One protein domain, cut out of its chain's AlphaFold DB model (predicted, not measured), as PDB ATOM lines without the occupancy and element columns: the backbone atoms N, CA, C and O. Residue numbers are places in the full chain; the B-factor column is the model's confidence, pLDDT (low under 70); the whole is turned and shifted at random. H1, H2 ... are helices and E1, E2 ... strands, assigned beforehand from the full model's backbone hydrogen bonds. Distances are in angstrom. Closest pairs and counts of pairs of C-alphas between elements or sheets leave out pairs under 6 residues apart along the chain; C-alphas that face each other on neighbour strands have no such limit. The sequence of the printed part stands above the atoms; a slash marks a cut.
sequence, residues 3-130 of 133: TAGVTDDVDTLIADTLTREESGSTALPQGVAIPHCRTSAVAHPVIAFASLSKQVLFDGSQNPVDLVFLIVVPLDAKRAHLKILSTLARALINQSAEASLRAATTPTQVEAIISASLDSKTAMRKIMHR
ATOM      1  N   THR A   3       5.482  40.294   8.830       79.50
ATOM      2  CA  THR A   3       4.594  39.338   9.536       79.50
ATOM      3  C   THR A   3       5.199  38.802  10.836       79.50
ATOM      4  O   THR A   3       4.491  38.425  11.758       79.50
ATOM      5  N   ALA A   4       6.528  38.798  10.904       79.69
ATOM      6  CA  ALA A   4       7.313  38.364  12.047       79.69
ATOM      7  C   ALA A   4       7.484  39.439  13.142       79.69
ATOM      8  O   ALA A   4       8.148  39.182  14.144       79.69
ATOM      9  N   GLY A   5       6.964  40.657  12.942       85.69
ATOM     10  CA  GLY A   5       7.106  41.767  13.889       85.69
ATOM     11  C   GLY A   5       8.536  42.306  14.021       85.69
ATOM     12  O   GLY A   5       8.902  42.843  15.067       85.69
ATOM     13  N   VAL A   6       9.379  42.127  12.994       85.50
ATOM     14  CA  VAL A   6      10.766  42.631  12.993       85.50
ATOM     15  C   VAL A   6      10.830  44.100  12.606       85.50
ATOM     16  O   VAL A   6      11.574  44.864  13.216       85.50
ATOM     17  N   THR A   7      10.084  44.467  11.568       91.50
ATOM     18  CA  THR A   7      10.049  45.814  11.007       91.50
ATOM     19  C   THR A   7       8.731  46.047  10.284       91.50
ATOM     20  O   THR A   7       8.216  45.129   9.643       91.50
ATOM     21  N   ASP A   8       8.225  47.275  10.349       93.06
ATOM     22  CA  ASP A   8       7.145  47.753   9.480       93.06
ATOM     23  C   ASP A   8       7.667  48.504   8.245       93.06
ATOM     24  O   ASP A   8       6.916  48.695   7.287       93.06
ATOM     25  N   ASP A   9       8.955  48.859   8.235       95.38
ATOM     26  CA  ASP A   9       9.642  49.597   7.175       95.38
ATOM     27  C   ASP A   9      10.531  48.654   6.348       95.38
ATOM     28  O   ASP A   9      11.762  48.625   6.433       95.38
ATOM     29  N   VAL A  10       9.862  47.795   5.579       94.25
ATOM     30  CA  VAL A  10      10.520  46.788   4.735       94.25
ATOM     31  C   VAL A  10      11.326  47.439   3.611       94.25
ATOM     32  O   VAL A  10      12.378  46.918   3.248       94.25
ATOM     33  N   ASP A  11      10.867  48.574   3.086       96.25
ATOM     34  CA  ASP A  11      11.511  49.248   1.960       96.25
ATOM     35  C   ASP A  11      12.880  49.806   2.363       96.25
ATOM     36  O   ASP A  11      13.869  49.540   1.679       96.25
ATOM     37  N   THR A  12      12.977  50.471   3.521       97.06
ATOM     38  CA  THR A  12      14.269  50.915   4.068       97.06
ATOM     39  C   THR A  12      15.192  49.733   4.357       97.06
ATOM     40  O   THR A  12      16.373  49.773   4.015       97.06
ATOM     41  N   LEU A  13      14.665  48.637   4.922       95.44
ATOM     42  CA  LEU A  13      15.455  47.426   5.176       95.44
ATOM     43  C   LEU A  13      16.076  46.865   3.885       95.44
ATOM     44  O   LEU A  13      17.250  46.483   3.880       95.44
ATOM     45  N   ILE A  14      15.291  46.793   2.806       95.00
ATOM     46  CA  ILE A  14      15.751  46.319   1.495       95.00
ATOM     47  C   ILE A  14      16.796  47.279   0.929       95.00
ATOM     48  O   ILE A  14      17.883  46.828   0.567       95.00
ATOM     49  N   ALA A  15      16.500  48.581   0.892       97.00
ATOM     50  CA  ALA A  15      17.398  49.591   0.344       97.00
ATOM     51  C   ALA A  15      18.762  49.581   1.053       97.00
ATOM     52  O   ALA A  15      19.789  49.432   0.395       97.00
ATOM     53  N   ASP A  16      18.782  49.614   2.389       96.06
ATOM     54  CA  ASP A  16      20.022  49.603   3.174       96.06
ATOM     55  C   ASP A  16      20.834  48.315   2.974       96.06
ATOM     56  O   ASP A  16      22.071  48.330   2.979       96.06
ATOM     57  N   THR A  17      20.149  47.178   2.813       94.12
ATOM     58  CA  THR A  17      20.799  45.891   2.534       94.12
ATOM     59  C   THR A  17      21.449  45.904   1.151       94.12
ATOM     60  O   THR A  17      22.617  45.538   1.036       94.12
ATOM     61  N   LEU A  18      20.731  46.369   0.124       93.81
ATOM     62  CA  LEU A  18      21.232  46.440  -1.251       93.81
ATOM     63  C   LEU A  18      22.383  47.438  -1.393       93.81
ATOM     64  O   LEU A  18      23.423  47.072  -1.927       93.81
ATOM     65  N   THR A  19      22.265  48.644  -0.832       94.44
ATOM     66  CA  THR A  19      23.349  49.643  -0.835       94.44
ATOM     67  C   THR A  19      24.626  49.101  -0.197       94.44
ATOM     68  O   THR A  19      25.741  49.418  -0.618       94.44
ATOM     69  N   ARG A  20      24.506  48.261   0.837       92.00
ATOM     70  CA  ARG A  20      25.678  47.592   1.398       92.00
ATOM     71  C   ARG A  20      26.199  46.502   0.467       92.00
ATOM     72  O   ARG A  20      27.417  46.397   0.328       92.00
ATOM     73  N   GLU A  21      25.336  45.717  -0.156       92.12
ATOM     74  CA  GLU A  21      25.756  44.669  -1.088       92.12
ATOM     75  C   GLU A  21      26.508  45.239  -2.301       92.12
ATOM     76  O   GLU A  21      27.558  44.714  -2.642       92.12
ATOM     77  N   GLU A  22      26.102  46.405  -2.819       91.50
ATOM     78  CA  GLU A  22      26.792  47.134  -3.904       91.50
ATOM     79  C   GLU A  22      28.269  47.449  -3.604       91.50
ATOM     80  O   GLU A  22      29.082  47.625  -4.510       91.50
ATOM     81  N   SER A  23      28.652  47.519  -2.323       90.06
ATOM     82  CA  SER A  23      30.056  47.706  -1.925       90.06
ATOM     83  C   SER A  23      30.914  46.447  -2.125       90.06
ATOM     84  O   SER A  23      32.132  46.496  -1.945       90.06
ATOM     85  N   GLY A  24      30.286  45.314  -2.432       89.12
ATOM     86  CA  GLY A  24      30.915  44.035  -2.709       89.12
ATOM     87  C   GLY A  24      30.093  42.869  -2.167       89.12
ATOM     88  O   GLY A  24      29.772  42.842  -0.968       89.12
ATOM     89  N   SER A  25      29.872  41.893  -3.053       91.25
ATOM     90  CA  SER A  25      29.181  40.634  -2.781       91.25
ATOM     91  C   SER A  25      29.677  39.945  -1.506       91.25
ATOM     92  O   SER A  25      30.873  39.826  -1.224       91.25
ATOM     93  N   THR A  26      28.716  39.450  -0.738       90.62
ATOM     94  CA  THR A  26      28.876  38.667   0.489       90.62
ATOM     95  C   THR A  26      28.697  37.170   0.245       90.62
ATOM     96  O   THR A  26      28.638  36.391   1.202       90.62
ATOM     97  N   ALA A  27      28.619  36.761  -1.024       92.19
ATOM     98  CA  ALA A  27      28.573  35.367  -1.424       92.19
ATOM     99  C   ALA A  27      29.871  34.635  -1.062       92.19
ATOM    100  O   ALA A  27      30.982  35.134  -1.252       92.19
ATOM    101  N   LEU A  28      29.722  33.411  -0.571       89.25
ATOM    102  CA  LEU A  28      30.801  32.512  -0.197       89.25
ATOM    103  C   LEU A  28      30.845  31.311  -1.158       89.25
ATOM    104  O   LEU A  28      29.792  30.895  -1.651       89.25
ATOM    105  N   PRO A  29      32.030  30.714  -1.406       87.44
ATOM    106  CA  PRO A  29      32.197  29.597  -2.346       87.44
ATOM    107  C   PRO A  29      31.275  28.397  -2.107       87.44
ATOM    108  O   PRO A  29      30.903  27.701  -3.041       87.44
ATOM    109  N   GLN A  30      30.872  28.174  -0.861       88.31
ATOM    110  CA  GLN A  30      29.994  27.083  -0.452       88.31
ATOM    111  C   GLN A  30      28.500  27.302  -0.766       88.31
ATOM    112  O   GLN A  30      27.647  26.590  -0.243       88.31
ATOM    113  N   GLY A  31      28.156  28.295  -1.588       92.12
ATOM    114  CA  GLY A  31      26.778  28.591  -1.988       92.12
ATOM    115  C   GLY A  31      25.944  29.274  -0.907       92.12
ATOM    116  O   GLY A  31      24.732  29.078  -0.825       92.12
ATOM    117  N   VAL A  32      26.595  30.087  -0.073       92.19
ATOM    118  CA  VAL A  32      25.950  30.834   1.011       92.19
ATOM    119  C   VAL A  32      26.208  32.327   0.848       92.19
ATOM    120  O   VAL A  32      27.344  32.709   0.589       92.19
ATOM    121  N   ALA A  33      25.204  33.178   1.044       92.75
ATOM    122  CA  ALA A  33      25.383  34.626   1.157       92.75
ATOM    123  C   ALA A  33      25.124  35.102   2.586       92.75
ATOM    124  O   ALA A  33      24.286  34.543   3.299       92.75
ATOM    125  N   ILE A  34      25.819  36.166   2.995       91.62
ATOM    126  CA  ILE A  34      25.632  36.780   4.317       91.62
ATOM    127  C   ILE A  34      25.454  38.300   4.190       91.62
ATOM    128  O   ILE A  34      26.322  39.068   4.645       91.62
ATOM    129  N   PRO A  35      24.350  38.760   3.575       92.19
ATOM    130  CA  PRO A  35      24.064  40.183   3.480       92.19
ATOM    131  C   PRO A  35      23.940  40.762   4.883       92.19
ATOM    132  O   PRO A  35      23.352  40.151   5.781       92.19
ATOM    133  N   HIS A  36      24.523  41.933   5.108       92.00
ATOM    134  CA  HIS A  36      24.489  42.547   6.426       92.00
ATOM    135  C   HIS A  36      24.519  44.058   6.349       92.00
ATOM    136  O   HIS A  36      25.366  44.596   5.654       92.00
ATOM    137  N   CYS A  37      23.685  44.761   7.111       91.88
ATOM    138  CA  CYS A  37      23.671  46.223   7.111       91.88
ATOM    139  C   CYS A  37      23.330  46.813   8.488       91.88
ATOM    140  O   CYS A  37      22.936  46.113   9.425       91.88
ATOM    141  N   ARG A  38      23.533  48.129   8.616       92.31
ATOM    142  CA  ARG A  38      22.891  48.934   9.664       92.31
ATOM    143  C   ARG A  38      21.688  49.600   9.034       92.31
ATOM    144  O   ARG A  38      21.821  50.094   7.922       92.31
ATOM    145  N   THR A  39      20.582  49.653   9.756       94.75
ATOM    146  CA  THR A  39      19.340  50.229   9.251       94.75
ATOM    147  C   THR A  39      18.526  50.830  10.389       94.75
ATOM    148  O   THR A  39      18.598  50.362  11.527       94.75
ATOM    149  N   SER A  40      17.752  51.877  10.105       95.50
ATOM    150  CA  SER A  40      16.725  52.382  11.029       95.50
ATOM    151  C   SER A  40      15.485  51.493  11.066       95.50
ATOM    152  O   SER A  40      14.665  51.638  11.967       95.50
ATOM    153  N   ALA A  41      15.353  50.562  10.119       95.88
ATOM    154  CA  ALA A  41      14.184  49.709   9.987       95.88
ATOM    155  C   ALA A  41      14.035  48.694  11.133       95.88
ATOM    156  O   ALA A  41      12.962  48.122  11.293       95.88
ATOM    157  N   VAL A  42      15.068  48.444  11.947       92.69
ATOM    158  CA  VAL A  42      15.006  47.470  13.050       92.69
ATOM    159  C   VAL A  42      15.357  48.106  14.390       92.69
ATOM    160  O   VAL A  42      16.295  48.891  14.495       92.69
ATOM    161  N   ALA A  43      14.632  47.717  15.440       89.44
ATOM    162  CA  ALA A  43      14.877  48.185  16.809       89.44
ATOM    163  C   ALA A  43      15.981  47.396  17.538       89.44
ATOM    164  O   ALA A  43      16.580  47.883  18.496       89.44
ATOM    165  N   HIS A  44      16.264  46.169  17.095       85.56
ATOM    166  CA  HIS A  44      17.249  45.273  17.701       85.56
ATOM    167  C   HIS A  44      18.021  44.506  16.621       85.56
ATOM    168  O   HIS A  44      17.524  44.391  15.501       85.56
ATOM    169  N   PRO A  45      19.215  43.961  16.928       86.62
ATOM    170  CA  PRO A  45      19.911  43.040  16.034       86.62
ATOM    171  C   PRO A  45      19.036  41.843  15.654       86.62
ATOM    172  O   PRO A  45      18.429  41.219  16.525       86.62
ATOM    173  N   VAL A  46      19.009  41.505  14.366       86.31
ATOM    174  CA  VAL A  46      18.247  40.383  13.812       86.31
ATOM    175  C   VAL A  46      19.135  39.560  12.891       86.31
ATOM    176  O   VAL A  46      19.930  40.106  12.126       86.31
ATOM    177  N   ILE A  47      18.966  38.240  12.971       86.31
ATOM    178  CA  ILE A  47      19.464  37.283  11.988       86.31
ATOM    179  C   ILE A  47      18.240  36.603  11.379       86.31
ATOM    180  O   ILE A  47      17.420  36.047  12.109       86.31
ATOM    181  N   ALA A  48      18.125  36.648  10.058       88.06
ATOM    182  CA  ALA A  48      17.148  35.870   9.314       88.06
ATOM    183  C   ALA A  48      17.852  34.876   8.404       88.06
ATOM    184  O   ALA A  48      18.927  35.154   7.868       88.06
ATOM    185  N   PHE A  49      17.214  33.728   8.231       89.25
ATOM    186  CA  PHE A  49      17.679  32.673   7.354       89.25
ATOM    187  C   PHE A  49      16.674  32.465   6.226       89.25
ATOM    188  O   PHE A  49      15.467  32.477   6.455       89.25
ATOM    189  N   ALA A  50      17.178  32.244   5.019       91.00
ATOM    190  CA  ALA A  50      16.382  31.777   3.899       91.00
ATOM    191  C   ALA A  50      17.105  30.637   3.182       91.00
ATOM    192  O   ALA A  50      18.313  30.705   2.945       91.00
ATOM    193  N   SER A  51      16.336  29.619   2.801       92.19
ATOM    194  CA  SER A  51      16.743  28.599   1.841       92.19
ATOM    195  C   SER A  51      15.970  28.821   0.543       92.19
ATOM    196  O   SER A  51      14.744  28.953   0.552       92.19
ATOM    197  N   LEU A  52      16.689  28.923  -0.571       93.50
ATOM    198  CA  LEU A  52      16.126  29.176  -1.888       93.50
ATOM    199  C   LEU A  52      15.881  27.848  -2.604       93.50
ATOM    200  O   LEU A  52      16.767  27.005  -2.701       93.50
ATOM    201  N   SER A  53      14.695  27.690  -3.193       90.19
ATOM    202  CA  SER A  53      14.360  26.507  -4.001       90.19
ATOM    203  C   SER A  53      15.155  26.417  -5.309       90.19
ATOM    204  O   SER A  53      15.181  25.366  -5.950       90.19
ATOM    205  N   LYS A  54      15.786  27.519  -5.724       91.94
ATOM    206  CA  LYS A  54      16.680  27.606  -6.877       91.94
ATOM    207  C   LYS A  54      17.876  28.464  -6.506       91.94
ATOM    208  O   LYS A  54      17.703  29.541  -5.939       91.94
ATOM    209  N   GLN A  55      19.064  28.000  -6.876       93.50
ATOM    210  CA  GLN A  55      20.280  28.783  -6.711       93.50
ATOM    211  C   GLN A  55      20.248  30.032  -7.595       93.50
ATOM    212  O   GLN A  55      19.775  29.987  -8.733       93.50
ATOM    213  N   VAL A  56      20.774  31.137  -7.071       92.69
ATOM    214  CA  VAL A  56      20.858  32.424  -7.775       92.69
ATOM    215  C   VAL A  56      22.286  32.951  -7.768       92.69
ATOM    216  O   VAL A  56      23.032  32.724  -6.816       92.69
ATOM    217  N   LEU A  57      22.679  33.678  -8.817       90.81
ATOM    218  CA  LEU A  57      23.927  34.439  -8.787       90.81
ATOM    219  C   LEU A  57      23.732  35.644  -7.871       90.81
ATOM    220  O   LEU A  57      22.864  36.483  -8.113       90.81
ATOM    221  N   PHE A  58      24.519  35.701  -6.804       85.56
ATOM    222  CA  PHE A  58      24.370  36.717  -5.771       85.56
ATOM    223  C   PHE A  58      25.320  37.887  -6.041       85.56
ATOM    224  O   PHE A  58      26.532  37.761  -5.850       85.56
ATOM    225  N   ASP A  59      24.766  38.997  -6.530       77.62
ATOM    226  CA  ASP A  59      25.494  40.233  -6.857       77.62
ATOM    227  C   ASP A  59      26.741  40.002  -7.740       77.62
ATOM    228  O   ASP A  59      27.878  40.281  -7.369       77.62
ATOM    229  N   GLY A  60      26.546  39.360  -8.898       70.69
ATOM    230  CA  GLY A  60      27.624  39.109  -9.870       70.69
ATOM    231  C   GLY A  60      28.677  38.072  -9.445       70.69
ATOM    232  O   GLY A  60      29.610  37.802 -10.206       70.69
ATOM    233  N   SER A  61      28.524  37.456  -8.265       77.00
ATOM    234  CA  SER A  61      29.328  36.314  -7.822       77.00
ATOM    235  C   SER A  61      29.269  35.166  -8.833       77.00
ATOM    236  O   SER A  61      28.209  34.858  -9.374       77.00
ATOM    237  N   GLN A  62      30.398  34.479  -9.029       77.50
ATOM    238  CA  GLN A  62      30.466  33.230  -9.804       77.50
ATOM    239  C   GLN A  62      29.935  32.016  -9.027       77.50
ATOM    240  O   GLN A  62      29.733  30.957  -9.612       77.50
ATOM    241  N   ASN A  63      29.717  32.158  -7.718       83.00
ATOM    242  CA  ASN A  63      29.220  31.096  -6.852       83.00
ATOM    243  C   ASN A  63      27.699  31.243  -6.703       83.00
ATOM    244  O   ASN A  63      27.256  32.241  -6.117       83.00
ATOM    245  N   PRO A  64      26.900  30.289  -7.211       92.12
ATOM    246  CA  PRO A  64      25.458  30.280  -7.012       92.12
ATOM    247  C   PRO A  64      25.119  30.091  -5.530       92.12
ATOM    248  O   PRO A  64      25.742  29.279  -4.854       92.12
ATOM    249  N   VAL A  65      24.124  30.821  -5.034       94.38
ATOM    250  CA  VAL A  65      23.714  30.824  -3.625       94.38
ATOM    251  C   VAL A  65      22.327  30.214  -3.471       94.38
ATOM    252  O   VAL A  65      21.409  30.591  -4.197       94.38
ATOM    253  N   ASP A  66      22.169  29.310  -2.505       94.88
ATOM    254  CA  ASP A  66      20.878  28.770  -2.054       94.88
ATOM    255  C   ASP A  66      20.599  29.007  -0.567       94.88
ATOM    256  O   ASP A  66      19.442  28.931  -0.160       94.88
ATOM    257  N   LEU A  67      21.606  29.325   0.246       93.69
ATOM    258  CA  LEU A  67      21.416  29.690   1.650       93.69
ATOM    259  C   LEU A  67      21.749  31.167   1.862       93.69
ATOM    260  O   LEU A  67      22.804  31.642   1.448       93.69
ATOM    261  N   VAL A  68      20.878  31.901   2.550       92.56
ATOM    262  CA  VAL A  68      21.077  33.328   2.829       92.56
ATOM    263  C   VAL A  68      20.917  33.590   4.318       92.56
ATOM    264  O   VAL A  68      19.883  33.271   4.901       92.56
ATOM    265  N   PHE A  69      21.928  34.213   4.923       91.19
ATOM    266  CA  PHE A  69      21.902  34.702   6.300       91.19
ATOM    267  C   PHE A  69      21.915  36.230   6.311       91.19
ATOM    268  O   PHE A  69      22.975  36.850   6.245       91.19
ATOM    269  N   LEU A  70      20.740  36.848   6.416       91.56
ATOM    270  CA  LEU A  70      20.625  38.299   6.530       91.56
ATOM    271  C   LEU A  70      20.873  38.734   7.978       91.56
ATOM    272  O   LEU A  70      20.182  38.276   8.887       91.56
ATOM    273  N   ILE A  71      21.817  39.653   8.189       90.56
ATOM    274  CA  ILE A  71      22.120  40.226   9.507       90.56
ATOM    275  C   ILE A  71      21.884  41.727   9.487       90.56
ATOM    276  O   ILE A  71      22.625  42.478   8.860       90.56
ATOM    277  N   VAL A  72      20.911  42.192  10.251       90.94
ATOM    278  CA  VAL A  72      20.595  43.621  10.309       90.94
ATOM    279  C   VAL A  72      20.633  44.110  11.736       90.94
ATOM    280  O   VAL A  72      20.244  43.405  12.667       90.94
ATOM    281  N   VAL A  73      21.164  45.310  11.924       91.25
ATOM    282  CA  VAL A  73      21.263  45.928  13.246       91.25
ATOM    283  C   VAL A  73      20.796  47.378  13.200       91.25
ATOM    284  O   VAL A  73      20.879  48.003  12.140       91.25
ATOM    285  N   PRO A  74      20.372  47.941  14.342       92.31
ATOM    286  CA  PRO A  74      19.985  49.343  14.411       92.31
ATOM    287  C   PRO A  74      21.167  50.280  14.114       92.31
ATOM    288  O   PRO A  74      22.335  49.910  14.278       92.31
ATOM    289  N   LEU A  75      20.882  51.520  13.711       91.38
ATOM    290  CA  LEU A  75      21.910  52.520  13.373       91.38
ATOM    291  C   LEU A  75      22.887  52.828  14.520       91.38
ATOM    292  O   LEU A  75      24.059  53.122  14.264       91.38
ATOM    293  N   ASP A  76      22.420  52.747  15.768       86.19
ATOM    294  CA  ASP A  76      23.207  53.001  16.979       86.19
ATOM    295  C   ASP A  76      24.142  51.836  17.357       86.19
ATOM    296  O   ASP A  76      25.030  51.982  18.207       86.19
ATOM    297  N   ALA A  77      24.016  50.687  16.684       80.75
ATOM    298  CA  ALA A  77      24.903  49.562  16.891       80.75
ATOM    299  C   ALA A  77      26.331  49.933  16.465       80.75
ATOM    300  O   ALA A  77      26.622  50.287  15.315       80.75
ATOM    301  N   LYS A  78      27.272  49.802  17.405       75.62
ATOM    302  CA  LYS A  78      28.695  50.040  17.139       75.62
ATOM    303  C   LYS A  78      29.165  49.122  16.006       75.62
ATOM    304  O   LYS A  78      28.878  47.929  16.024       75.62
ATOM    305  N   ARG A  79      29.979  49.627  15.065       68.00
ATOM    306  CA  ARG A  79      30.519  48.826  13.935       68.00
ATOM    307  C   ARG A  79      31.190  47.514  14.372       68.00
ATOM    308  O   ARG A  79      31.131  46.529  13.641       68.00
ATOM    309  N   ALA A  80      31.798  47.486  15.560       63.88
ATOM    310  CA  ALA A  80      32.381  46.274  16.137       63.88
ATOM    311  C   ALA A  80      31.352  45.137  16.292       63.88
ATOM    312  O   ALA A  80      31.689  43.979  16.064       63.88
ATOM    313  N   HIS A  81      30.095  45.465  16.605       68.94
ATOM    314  CA  HIS A  81      29.021  44.487  16.750       68.94
ATOM    315  C   HIS A  81      28.715  43.821  15.412       68.94
ATOM    316  O   HIS A  81      28.651  42.600  15.356       68.94
ATOM    317  N   LEU A  82      28.628  44.587  14.321       69.06
ATOM    318  CA  LEU A  82      28.399  44.012  12.994       69.06
ATOM    319  C   LEU A  82      29.489  43.032  12.583       69.06
ATOM    320  O   LEU A  82      29.186  41.932  12.144       69.06
ATOM    321  N   LYS A  83      30.761  43.391  12.774       69.81
ATOM    322  CA  LYS A  83      31.863  42.490  12.421       69.81
ATOM    323  C   LYS A  83      31.811  41.192  13.227       69.81
ATOM    324  O   LYS A  83      32.064  40.126  12.669       69.81
ATOM    325  N   ILE A  84      31.470  41.267  14.514       72.38
ATOM    326  CA  ILE A  84      31.286  40.086  15.368       72.38
ATOM    327  C   ILE A  84      30.104  39.248  14.872       72.38
ATOM    328  O   ILE A  84      30.251  38.039  14.731       72.38
ATOM    329  N   LEU A  85      28.976  39.872  14.528       75.06
ATOM    330  CA  LEU A  85      27.780  39.173  14.052       75.06
ATOM    331  C   LEU A  85      27.984  38.522  12.681       75.06
ATOM    332  O   LEU A  85      27.665  37.354  12.513       75.06
ATOM    333  N   SER A  86      28.603  39.208  11.721       75.56
ATOM    334  CA  SER A  86      28.948  38.606  10.427       75.56
ATOM    335  C   SER A  86      30.019  37.522  10.560       75.56
ATOM    336  O   SER A  86      30.090  36.610   9.742       75.56
ATOM    337  N   THR A  87      30.885  37.591  11.572       75.00
ATOM    338  CA  THR A  87      31.832  36.503  11.878       75.00
ATOM    339  C   THR A  87      31.113  35.314  12.493       75.00
ATOM    340  O   THR A  87      31.410  34.180  12.143       75.00
ATOM    341  N   LEU A  88      30.132  35.573  13.352       76.12
ATOM    342  CA  LEU A  88      29.274  34.555  13.925       76.12
ATOM    343  C   LEU A  88      28.452  33.843  12.849       76.12
ATOM    344  O   LEU A  88      28.475  32.625  12.801       76.12
ATOM    345  N   ALA A  89      27.794  34.572  11.947       78.00
ATOM    346  CA  ALA A  89      27.057  33.958  10.844       78.00
ATOM    347  C   ALA A  89      27.963  33.144   9.918       78.00
ATOM    348  O   ALA A  89      27.586  32.062   9.492       78.00
ATOM    349  N   ARG A  90      29.198  33.600   9.674       77.19
ATOM    350  CA  ARG A  90      30.200  32.779   8.976       77.19
ATOM    351  C   ARG A  90      30.563  31.520   9.754       77.19
ATOM    352  O   ARG A  90      30.698  30.470   9.147       77.19
ATOM    353  N   ALA A  91      30.691  31.608  11.077       74.06
ATOM    354  CA  ALA A  91      30.939  30.448  11.930       74.06
ATOM    355  C   ALA A  91      29.748  29.473  11.967       74.06
ATOM    356  O   ALA A  91      29.959  28.270  12.114       74.06
ATOM    357  N   LEU A  92      28.520  29.970  11.774       71.12
ATOM    358  CA  LEU A  92      27.332  29.132  11.593       71.12
ATOM    359  C   LEU A  92      27.364  28.314  10.306       71.12
ATOM    360  O   LEU A  92      26.692  27.291  10.212       71.12
ATOM    361  N   ILE A  93      28.180  28.725   9.341       76.38
ATOM    362  CA  ILE A  93      28.374  28.023   8.079       76.38
ATOM    363  C   ILE A  93      29.622  27.153   8.220       76.38
ATOM    364  O   ILE A  93      30.679  27.417   7.647       76.38
ATOM    365  N   ASN A  94      29.497  26.111   9.040       79.44
ATOM    366  CA  ASN A  94      30.407  24.974   8.982       79.44
ATOM    367  C   ASN A  94      29.844  23.916   8.016       79.44
ATOM    368  O   ASN A  94      28.637  23.856   7.780       79.44
ATOM    369  N   GLN A  95      30.716  23.066   7.478       73.88
ATOM    370  CA  GLN A  95      30.370  22.121   6.410       73.88
ATOM    371  C   GLN A  95      29.283  21.097   6.811       73.88
ATOM    372  O   GLN A  95      28.508  20.632   5.980       73.88
ATOM    373  N   SER A  96      29.183  20.760   8.101       83.12
ATOM    374  CA  SER A  96      28.125  19.873   8.607       83.12
ATOM    375  C   SER A  96      26.784  20.598   8.789       83.12
ATOM    376  O   SER A  96      25.722  20.035   8.511       83.12
ATOM    377  N   ALA A  97      26.826  21.869   9.196       85.06
ATOM    378  CA  ALA A  97      25.650  22.705   9.374       85.06
ATOM    379  C   ALA A  97      25.026  23.074   8.025       85.06
ATOM    380  O   ALA A  97      23.819  22.945   7.880       85.06
ATOM    381  N   GLU A  98      25.814  23.445   7.010       89.44
ATOM    382  CA  GLU A  98      25.267  23.779   5.685       89.44
ATOM    383  C   GLU A  98      24.531  22.601   5.033       89.44
ATOM    384  O   GLU A  98      23.454  22.782   4.468       89.44
ATOM    385  N   ALA A  99      25.073  21.384   5.150       91.06
ATOM    386  CA  ALA A  99      24.447  20.188   4.602       91.06
ATOM    387  C   ALA A  99      23.126  19.901   5.324       91.06
ATOM    388  O   ALA A  99      22.112  19.617   4.688       91.06
ATOM    389  N   SER A 100      23.124  20.061   6.649       92.19
ATOM    390  CA  SER A 100      21.923  19.921   7.471       92.19
ATOM    391  C   SER A 100      20.874  20.983   7.130       92.19
ATOM    392  O   SER A 100      19.693  20.665   7.041       92.19
ATOM    393  N   LEU A 101      21.291  22.229   6.887       91.69
ATOM    394  CA  LEU A 101      20.404  23.330   6.500       91.69
ATOM    395  C   LEU A 101      19.769  23.099   5.127       91.69
ATOM    396  O   LEU A 101      18.586  23.375   4.963       91.69
ATOM    397  N   ARG A 102      20.515  22.551   4.159       93.19
ATOM    398  CA  ARG A 102      19.966  22.164   2.845       93.19
ATOM    399  C   ARG A 102      19.008  20.976   2.922       93.19
ATOM    400  O   ARG A 102      18.122  20.859   2.083       93.19
ATOM    401  N   ALA A 103      19.191  20.094   3.903       94.25
ATOM    402  CA  ALA A 103      18.318  18.945   4.131       94.25
ATOM    403  C   ALA A 103      17.085  19.276   4.993       94.25
ATOM    404  O   ALA A 103      16.163  18.463   5.073       94.25
ATOM    405  N   ALA A 104      17.063  20.434   5.657       93.19
ATOM    406  CA  ALA A 104      15.961  20.833   6.515       93.19
ATOM    407  C   ALA A 104      14.698  21.112   5.687       93.19
ATOM    408  O   ALA A 104      14.714  21.877   4.726       93.19
ATOM    409  N   THR A 105      13.581  20.512   6.088       91.06
ATOM    410  CA  THR A 105      12.276  20.657   5.423       91.06
ATOM    411  C   THR A 105      11.276  21.443   6.259       91.06
ATOM    412  O   THR A 105      10.170  21.730   5.805       91.06
ATOM    413  N   THR A 106      11.652  21.800   7.489       88.38
ATOM    414  CA  THR A 106      10.793  22.522   8.426       88.38
ATOM    415  C   THR A 106      11.552  23.658   9.107       88.38
ATOM    416  O   THR A 106      12.746  23.512   9.384       88.38
ATOM    417  N   PRO A 107      10.862  24.755   9.465       83.75
ATOM    418  CA  PRO A 107      11.426  25.810  10.300       83.75
ATOM    419  C   PRO A 107      12.109  25.262  11.568       83.75
ATOM    420  O   PRO A 107      13.273  25.547  11.825       83.75
ATOM    421  N   THR A 108      11.443  24.383  12.320       87.00
ATOM    422  CA  THR A 108      11.973  23.839  13.583       87.00
ATOM    423  C   THR A 108      13.318  23.121  13.424       87.00
ATOM    424  O   THR A 108      14.181  23.227  14.293       87.00
ATOM    425  N   GLN A 109      13.541  22.413  12.311       90.31
ATOM    426  CA  GLN A 109      14.840  21.786  12.037       90.31
ATOM    427  C   GLN A 109      15.936  22.828  11.825       90.31
ATOM    428  O   GLN A 109      17.027  22.689  12.374       90.31
ATOM    429  N   VAL A 110      15.644  23.882  11.064       88.12
ATOM    430  CA  VAL A 110      16.591  24.976  10.839       88.12
ATOM    431  C   VAL A 110      16.955  25.653  12.161       88.12
ATOM    432  O   VAL A 110      18.136  25.867  12.430       88.12
ATOM    433  N   GLU A 111      15.966  25.935  13.013       84.00
ATOM    434  CA  GLU A 111      16.191  26.521  14.340       84.00
ATOM    435  C   GLU A 111      17.129  25.652  15.186       84.00
ATOM    436  O   GLU A 111      18.076  26.168  15.786       84.00
ATOM    437  N   ALA A 112      16.908  24.335  15.198       86.44
ATOM    438  CA  ALA A 112      17.744  23.393  15.933       86.44
ATOM    439  C   ALA A 112      19.191  23.376  15.413       86.44
ATOM    440  O   ALA A 112      20.129  23.411  16.208       86.44
ATOM    441  N   ILE A 113      19.381  23.380  14.088       87.81
ATOM    442  CA  ILE A 113      20.712  23.381  13.459       87.81
ATOM    443  C   ILE A 113      21.468  24.678  13.773       87.81
ATOM    444  O   ILE A 113      22.641  24.640  14.158       87.81
ATOM    445  N   ILE A 114      20.801  25.827  13.635       82.44
ATOM    446  CA  ILE A 114      21.387  27.135  13.942       82.44
ATOM    447  C   ILE A 114      21.732  27.218  15.433       82.44
ATOM    448  O   ILE A 114      22.847  27.606  15.772       82.44
ATOM    449  N   SER A 115      20.823  26.807  16.320       81.50
ATOM    450  CA  SER A 115      21.037  26.850  17.774       81.50
ATOM    451  C   SER A 115      22.217  25.981  18.205       81.50
ATOM    452  O   SER A 115      23.115  26.468  18.890       81.50
ATOM    453  N   ALA A 116      22.294  24.743  17.707       82.38
ATOM    454  CA  ALA A 116      23.419  23.846  17.979       82.38
ATOM    455  C   ALA A 116      24.763  24.435  17.516       82.38
ATOM    456  O   ALA A 116      25.796  24.241  18.155       82.38
ATOM    457  N   SER A 117      24.750  25.202  16.424       78.38
ATOM    458  CA  SER A 117      25.939  25.860  15.875       78.38
ATOM    459  C   SER A 117      26.324  27.147  16.635       78.38
ATOM    460  O   SER A 117      27.452  27.626  16.511       78.38
ATOM    461  N   LEU A 118      25.412  27.708  17.441       72.81
ATOM    462  CA  LEU A 118      25.587  28.941  18.223       72.81
ATOM    463  C   LEU A 118      26.017  28.714  19.682       72.81
ATOM    464  O   LEU A 118      26.544  29.642  20.302       72.81
ATOM    465  N   ASP A 119      25.840  27.513  20.234       59.59
ATOM    466  CA  ASP A 119      25.940  27.218  21.675       59.59
ATOM    467  C   ASP A 119      27.348  27.343  22.307       59.59
ATOM    468  O   ASP A 119      27.573  26.968  23.456       59.59
ATOM    469  N   SER A 120      28.312  27.962  21.620       48.41
ATOM    470  CA  SER A 120      29.676  28.130  22.131       48.41
ATOM    471  C   SER A 120      29.972  29.426  22.913       48.41
ATOM    472  O   SER A 120      31.034  29.464  23.529       48.41
ATOM    473  N   LYS A 121      29.128  30.487  22.962       40.84
ATOM    474  CA  LYS A 121      29.399  31.699  23.805       40.84
ATOM    475  C   LYS A 121      28.159  32.492  24.282       40.84
ATOM    476  O   LYS A 121      27.296  32.881  23.503       40.84
ATOM    477  N   THR A 122      28.174  32.884  25.560       41.69
ATOM    478  CA  THR A 122      27.150  33.573  26.391       41.69
ATOM    479  C   THR A 122      26.468  34.835  25.821       41.69
ATOM    480  O   THR A 122      25.369  35.177  26.255       41.69
ATOM    481  N   ALA A 123      27.051  35.537  24.844       45.44
ATOM    482  CA  ALA A 123      26.436  36.734  24.245       45.44
ATOM    483  C   ALA A 123      25.266  36.411  23.283       45.44
ATOM    484  O   ALA A 123      24.431  37.276  23.021       45.44
ATOM    485  N   MET A 124      25.179  35.164  22.801       48.12
ATOM    486  CA  MET A 124      24.224  34.718  21.777       48.12
ATOM    487  C   MET A 124      22.775  34.627  22.241       48.12
ATOM    488  O   MET A 124      21.866  34.915  21.467       48.12
ATOM    489  N   ARG A 125      22.547  34.244  23.504       43.88
ATOM    490  CA  ARG A 125      21.200  33.950  24.027       43.88
ATOM    491  C   ARG A 125      20.221  35.120  23.889       43.88
ATOM    492  O   ARG A 125      19.031  34.893  23.723       43.88
ATOM    493  N   LYS A 126      20.711  36.367  23.906       43.84
ATOM    494  CA  LYS A 126      19.875  37.567  23.710       43.84
ATOM    495  C   LYS A 126      19.449  37.789  22.253       43.84
ATOM    496  O   LYS A 126      18.422  38.413  22.030       43.84
ATOM    497  N   ILE A 127      20.221  37.290  21.285       47.75
ATOM    498  CA  ILE A 127      19.928  37.381  19.843       47.75
ATOM    499  C   ILE A 127      19.081  36.176  19.396       47.75
ATOM    500  O   ILE A 127      18.200  36.315  18.553       47.75
ATOM    501  N   MET A 128      19.295  35.013  20.024       44.66
ATOM    502  CA  MET A 128      18.628  33.738  19.724       44.66
ATOM    503  C   MET A 128      17.100  33.770  19.833       44.66
ATOM    504  O   MET A 128      16.437  33.084  19.068       44.66
ATOM    505  N   HIS A 129      16.517  34.595  20.710       42.22
ATOM    506  CA  HIS A 129      15.054  34.699  20.837       42.22
ATOM    507  C   HIS A 129      14.338  35.270  19.597       42.22
ATOM    508  O   HIS A 129      13.120  35.434  19.626       42.22
ATOM    509  N   ARG A 130      15.065  35.612  18.525       51.59
ATOM    510  CA  ARG A 130      14.513  36.200  17.298       51.59
ATOM    511  C   ARG A 130      15.136  35.640  16.013       51.59
ATOM    512  O   ARG A 130      15.169  36.346  15.008       51.59
TER     513      ARG A 130
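AT A GLANCE: This is residues 3 to 130 of the 133 residues of the protein "PTS system fructose subfamily transporter subunit IIC" of Corynebacterium diphtheriae (UniProt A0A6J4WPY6). A small, strongly twisted three-stranded sheet lies between two helices in three layers, H1 over one face and H2 over the other. The helical hairpin of H3 and H4 sits by the last residues of H2 and grazes the sheet, with short H5 near H4. The printed part has 128 residues with five named helices and three named strands, in the order H1 E1 E2 E3 H2 H3 H4 H5. The sheet is mixed, order E1 E3 E2, and the class is mixed, helices and strands. The whole is compact, radius of gyration of the C-alphas 14.2 A, and spans 36 by 35 by 29 A.

IN THESE COORDINATES: H1, residues 10 to 21, begins at C-alpha 10 (10.520, 46.788, 4.735) and is 16.4 A long. E1 is residues 36 to 39. E2, residues 46 to 57, 24.0 A, bends by 108 degrees at residue 54; E3, residues 64 to 74, 29.2 A, bends by 66 degrees at residue 67. H2 is residues 79 to 92, 20.1 A, H3 residues 95 to 103, H4 residues 107 to 118, 16.5 A, and H5 residues 125 to 128, ending at C-alpha 128 (18.628, 33.738, 19.724).

HOW THE PARTS SIT: E3 is parallel to E1, with N 39 and O 73 2.9 A apart, and forms an antiparallel hairpin with E2, with N 48 and O 70 2.9 A apart. H1 has a height of 7.8 A over the sheet, with closest C-alphas to E1 at Thr 17 and Cys 37, 5.4 A. H2, on the opposite face, has a height of 9.3 A. H4 touches H3, Leu 101 and Val 110 having the closest C-alphas, 6.0 A, at a shallow tilt of 8 degrees, opposite ways. Every O i to N i+4 pair is within hydrogen-bond range in H1, H2 and H4, and 4 of 5 in H3; H5 is too short for one.

THE WHOLE: The C-alphas farthest apart, of Asp 76 and Ala 103, are 36.7 A apart. The printed part has no cut. The link from H1 to E1, residues 22 to 35, is long. Residues 79 to 83 and 119 to 130 have pLDDT under 70.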